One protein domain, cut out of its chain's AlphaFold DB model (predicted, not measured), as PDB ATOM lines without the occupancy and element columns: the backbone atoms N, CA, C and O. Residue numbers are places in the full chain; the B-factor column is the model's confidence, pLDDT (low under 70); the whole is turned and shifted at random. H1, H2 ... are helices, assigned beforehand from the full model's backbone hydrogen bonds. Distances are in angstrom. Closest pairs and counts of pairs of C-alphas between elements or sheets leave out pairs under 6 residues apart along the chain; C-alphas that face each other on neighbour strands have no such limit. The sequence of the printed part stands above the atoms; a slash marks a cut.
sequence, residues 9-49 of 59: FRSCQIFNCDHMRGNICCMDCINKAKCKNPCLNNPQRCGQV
ATOM      1  N   PHE A   9     112.880 153.784  13.618       73.31
ATOM      2  CA  PHE A   9     111.895 154.753  14.067       73.31
ATOM      3  C   PHE A   9     112.320 156.132  13.549       73.31
ATOM      4  O   PHE A   9     113.458 156.560  13.760       73.31
ATOM      5  N   ARG A  10     111.437 156.826  12.829       78.94
ATOM      6  CA  ARG A  10     111.781 158.145  12.284       78.94
ATOM      7  C   ARG A  10     111.838 159.148  13.418       78.94
ATOM      8  O   ARG A  10     111.013 159.088  14.324       78.94
ATOM      9  N   SER A  11     112.766 160.095  13.339       78.75
ATOM     10  CA  SER A  11     112.832 161.203  14.290       78.75
ATOM     11  C   SER A  11     112.102 162.439  13.758       78.75
ATOM     12  O   SER A  11     112.162 162.740  12.570       78.75
ATOM     13  N   CYS A  12     111.417 163.173  14.628       75.62
ATOM     14  CA  CYS A  12     110.630 164.361  14.324       75.62
ATOM     15  C   CYS A  12     111.165 165.582  15.091       75.62
ATOM     16  O   CYS A  12     111.720 165.460  16.181       75.62
ATOM     17  N   GLN A  13     111.005 166.786  14.542       77.75
ATOM     18  CA  GLN A  13     111.470 168.018  15.193       77.75
ATOM     19  C   GLN A  13     110.599 168.457  16.372       77.75
ATOM     20  O   GLN A  13     111.113 169.037  17.323       77.75
ATOM     21  N   ILE A  14     109.302 168.166  16.305       76.44
ATOM     22  CA  ILE A  14     108.277 168.765  17.172       76.44
ATOM     23  C   ILE A  14     107.569 167.763  18.088       76.44
ATOM     24  O   ILE A  14     106.651 168.134  18.814       76.44
ATOM     25  N   PHE A  15     107.949 166.487  18.034       77.75
ATOM     26  CA  PHE A  15     107.309 165.440  18.823       77.75
ATOM     27  C   PHE A  15     108.357 164.572  19.518       77.75
ATOM     28  O   PHE A  15     109.281 164.074  18.876       77.75
ATOM     29  N   ASN A  16     108.160 164.374  20.820       78.00
ATOM     30  CA  ASN A  16     108.969 163.518  21.672       78.00
ATOM     31  C   ASN A  16     108.107 162.352  22.168       78.00
ATOM     32  O   ASN A  16     107.033 162.554  22.732       78.00
ATOM     33  N   CYS A  17     108.569 161.126  21.950       79.31
ATOM     34  CA  CYS A  17     107.928 159.934  22.481       79.31
ATOM     35  C   CYS A  17     108.485 159.675  23.883       79.31
ATOM     36  O   CYS A  17     109.514 159.019  24.028       79.31
ATOM     37  N   ASP A  18     107.796 160.152  24.921       81.38
ATOM     38  CA  ASP A  18     108.258 160.014  26.314       81.38
ATOM     39  C   ASP A  18     108.506 158.553  26.718       81.38
ATOM     40  O   ASP A  18     109.431 158.250  27.468       81.38
ATOM     41  N   HIS A  19     107.706 157.629  26.178       79.75
ATOM     42  CA  HIS A  19     107.814 156.201  26.481       79.75
ATOM     43  C   HIS A  19     109.091 155.567  25.917       79.75
ATOM     44  O   HIS A  19     109.675 154.693  26.547       79.75
ATOM     45  N   MET A  20     109.535 156.028  24.746       79.38
ATOM     46  CA  MET A  20     110.775 155.576  24.108       79.38
ATOM     47  C   MET A  20     111.949 156.530  24.352       79.38
ATOM     48  O   MET A  20     113.043 156.287  23.858       79.38
ATOM     49  N   ARG A  21     111.719 157.607  25.116       79.88
ATOM     50  CA  ARG A  21     112.706 158.620  25.504       79.88
ATOM     51  C   ARG A  21     113.515 159.160  24.324       79.88
ATOM     52  O   ARG A  21     114.741 159.156  24.340       79.88
ATOM     53  N   GLY A  22     112.822 159.660  23.307       79.50
ATOM     54  CA  GLY A  22     113.473 160.288  22.165       79.50
ATOM     55  C   GLY A  22     112.492 160.992  21.247       79.50
ATOM     56  O   GLY A  22     111.283 160.763  21.312       79.50
ATOM     57  N   ASN A  23     113.033 161.811  20.344       79.81
ATOM     58  CA  ASN A  23     112.284 162.575  19.344       79.81
ATOM     59  C   ASN A  23     111.685 161.682  18.245       79.81
ATOM     60  O   ASN A  23     111.716 162.029  17.074       79.81
ATOM     61  N   ILE A  24     111.189 160.502  18.593       80.94
ATOM     62  CA  ILE A  24     110.615 159.532  17.675       80.94
ATOM     63  C   ILE A  24     109.252 160.029  17.244       80.94
ATOM     64  O   ILE A  24     108.387 160.273  18.079       80.94
ATOM     65  N   CYS A  25     109.055 160.124  15.940       78.06
ATOM     66  CA  CYS A  25     107.803 160.494  15.327       78.06
ATOM     67  C   CYS A  25     106.635 159.680  15.875       78.06
ATOM     68  O   CYS A  25     106.708 158.473  16.097       78.06
ATOM     69  N   CYS A  26     105.505 160.351  16.011       78.12
ATOM     70  CA  CYS A  26     104.331 159.811  16.673       78.12
ATOM     71  C   CYS A  26     103.804 158.500  16.061       78.12
ATOM     72  O   CYS A  26     103.369 157.604  16.779       78.12
ATOM     73  N   MET A  27     103.916 158.365  14.735       77.31
ATOM     74  CA  MET A  27     103.550 157.160  13.978       77.31
ATOM     75  C   MET A  27     104.319 155.911  14.400       77.31
ATOM     76  O   MET A  27     103.814 154.794  14.285       77.31
ATOM     77  N   ASP A  28     105.550 156.125  14.843       76.88
ATOM     78  CA  ASP A  28     106.538 155.106  15.162       76.88
ATOM     79  C   ASP A  28     106.637 154.919  16.695       76.88
ATOM     80  O   ASP A  28     107.219 153.951  17.169       76.88
ATOM     81  N   CYS A  29     105.994 155.798  17.474       78.81
ATOM     82  CA  CYS A  29     105.852 155.692  18.923       78.81
ATOM     83  C   CYS A  29     104.787 154.647  19.306       78.81
ATOM     84  O   CYS A  29     103.760 154.485  18.641       78.81
ATOM     85  N   ILE A  30     104.993 153.975  20.440       78.12
ATOM     86  CA  ILE A  30     104.064 152.965  20.981       78.12
ATOM     87  C   ILE A  30     102.685 153.558  21.307       78.12
ATOM     88  O   ILE A  30     101.666 152.884  21.167       78.12
ATOM     89  N   ASN A  31     102.617 154.834  21.703       71.00
ATOM     90  CA  ASN A  31     101.380 155.457  22.173       71.00
ATOM     91  C   ASN A  31     100.698 156.334  21.111       71.00
ATOM     92  O   ASN A  31     100.450 157.523  21.328       71.00
ATOM     93  N   LYS A  32     100.372 155.739  19.958       70.94
ATOM     94  CA  LYS A  32      99.746 156.441  18.818       70.94
ATOM     95  C   LYS A  32      98.421 157.124  19.182       70.94
ATOM     96  O   LYS A  32      98.083 158.155  18.610       70.94
ATOM     97  N   ALA A  33      97.695 156.590  20.167       72.81
ATOM     98  CA  ALA A  33      96.425 157.140  20.645       72.81
ATOM     99  C   ALA A  33      96.560 158.542  21.268       72.81
ATOM    100  O   ALA A  33      95.614 159.326  21.233       72.81
ATOM    101  N   LYS A  34      97.737 158.896  21.801       69.50
ATOM    102  CA  LYS A  34      98.003 160.247  22.322       69.50
ATOM    103  C   LYS A  34      98.346 161.259  21.225       69.50
ATOM    104  O   LYS A  34      98.523 162.442  21.519       69.50
ATOM    105  N   CYS A  35      98.409 160.830  19.966       72.62
ATOM    106  CA  CYS A  35      98.746 161.708  18.861       72.62
ATOM    107  C   CYS A  35      97.551 162.534  18.384       72.62
ATOM    108  O   CYS A  35      96.772 162.099  17.539       72.62
ATOM    109  N   LYS A  36      97.417 163.757  18.907       69.19
ATOM    110  CA  LYS A  36      96.282 164.636  18.584       69.19
ATOM    111  C   LYS A  36      96.240 165.128  17.134       69.19
ATOM    112  O   LYS A  36      95.153 165.434  16.658       69.19
ATOM    113  N   ASN A  37      97.375 165.243  16.439       68.56
ATOM    114  CA  ASN A  37      97.410 165.808  15.087       68.56
ATOM    115  C   ASN A  37      97.967 164.801  14.063       68.56
ATOM    116  O   ASN A  37      99.122 164.394  14.181       68.56
ATOM    117  N   PRO A  38      97.200 164.419  13.026       58.03
ATOM    118  CA  PRO A  38      97.643 163.462  12.018       58.03
ATOM    119  C   PRO A  38      98.824 163.938  11.152       58.03
ATOM    120  O   PRO A  38      99.555 163.092  10.637       58.03
ATOM    121  N   CYS A  39      99.096 165.245  11.045       58.81
ATOM    122  CA  CYS A  39     100.358 165.729  10.463       58.81
ATOM    123  C   CYS A  39     101.580 165.283  11.291       58.81
ATOM    124  O   CYS A  39     102.640 165.037  10.728       58.81
ATOM    125  N   LEU A  40     101.432 165.075  12.606       57.78
ATOM    126  CA  LEU A  40     102.457 164.454  13.462       57.78
ATOM    127  C   LEU A  40     102.520 162.924  13.293       57.78
ATOM    128  O   LEU A  40     103.525 162.306  13.645       57.78
ATOM    129  N   ASN A  41     101.464 162.309  12.745       57.75
ATOM    130  CA  ASN A  41     101.385 160.874  12.450       57.75
ATOM    131  C   ASN A  41     101.916 160.498  11.067       57.75
ATOM    132  O   ASN A  41     102.030 159.314  10.779       57.75
ATOM    133  N   ASN A  42     102.229 161.432  10.172       63.12
ATOM    134  CA  ASN A  42     102.869 161.061   8.913       63.12
ATOM    135  C   ASN A  42     104.085 161.951   8.658       63.12
ATOM    136  O   ASN A  42     103.944 163.039   8.098       63.12
ATOM    137  N   PRO A  43     105.278 161.489   9.066       59.69
ATOM    138  CA  PRO A  43     106.482 162.308   9.045       59.69
ATOM    139  C   PRO A  43     106.839 162.798   7.633       59.69
ATOM    140  O   PRO A  43     107.270 163.933   7.447       59.69
ATOM    141  N   GLN A  44     106.559 161.979   6.615       60.25
ATOM    142  CA  GLN A  44     106.767 162.323   5.205       60.25
ATOM    143  C   GLN A  44     105.795 163.398   4.697       60.25
ATOM    144  O   GLN A  44     106.101 164.085   3.730       60.25
ATOM    145  N   ARG A  45     104.629 163.573   5.337       61.75
ATOM    146  CA  ARG A  45     103.622 164.566   4.923       61.75
ATOM    147  C   ARG A  45     103.787 165.922   5.599       61.75
ATOM    148  O   ARG A  45     103.249 166.897   5.093       61.75
ATOM    149  N   CYS A  46     104.475 165.997   6.738       63.44
ATOM    150  CA  CYS A  46     104.625 167.252   7.479       63.44
ATOM    151  C   CYS A  46     105.972 167.946   7.273       63.44
ATOM    152  O   CYS A  46     106.132 169.081   7.717       63.44
ATOM    153  N   GLY A  47     106.946 167.278   6.641       67.75
ATOM    154  CA  GLY A  47     108.297 167.823   6.475       67.75
ATOM    155  C   GLY A  47     109.029 168.053   7.804       67.75
ATOM    156  O   GLY A  47     110.044 168.733   7.830       67.75
ATOM    157  N   GLN A  48     108.517 167.500   8.912       71.00
ATOM    158  CA  GLN A  48     109.083 167.665  10.258       71.00
ATOM    159  C   GLN A  48     110.031 166.529  10.641       71.00
ATOM    160  O   GLN A  48     110.480 166.472  11.785       71.00
ATOM    161  N   VAL A  49     110.309 165.597   9.724       75.00
ATOM    162  CA  VAL A  49     111.330 164.567   9.933       75.00
ATOM    163  C   VAL A  49     112.665 165.271  10.126       75.00
ATOM    164  O   VAL A  49     113.123 165.990   9.240       75.00
TER     165      VAL A  49
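Overview. This is residues 9 to 49 of the 59 residues of an uncharacterized protein of Clostridium sp. (UniProt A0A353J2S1). A small rounded body with little regular structure: a long looping stretch, residues 9 to 37, winds through most of it, and two tiny helices, H1 then H2, sit toward one end of the longest axis. The printed part has 41 residues, with 8 in the two named helices and no named strand; the class is all helix. It is compact, with a radius of gyration of the C-alphas of 8.6 A and spans of 23 by 17 by 14 A.

Along the chain. Residues 9 to 37 hold no named element; C-alpha 9 is at (111.895, 154.753, 14.067). H1, residues 38 to 41, begins with C-alpha 38 at (97.643, 163.462, 12.018). H2, residues 43 to 46, ends with C-alpha 46 at (104.625, 167.252, 7.479).

Arrangement. H1 and H2 only just touch, and only at the corner by their tight link of one residue, with 3 pairs of C-alphas within 8 A; the closest, of Cys 39 and Cys 46, are 5.4 A apart. Both helices are too short for an O i to N i+4 pair; the one O i to N i+3 pair is within hydrogen-bond range in H1, but not in H2.

Size, cuts and confidence. The two C-alphas farthest apart, of His 19 and Arg 45, are 23.5 A apart. The printed part has no cut. Its mean pLDDT is 72.5, with residues 34 and 36 to 47 under 70.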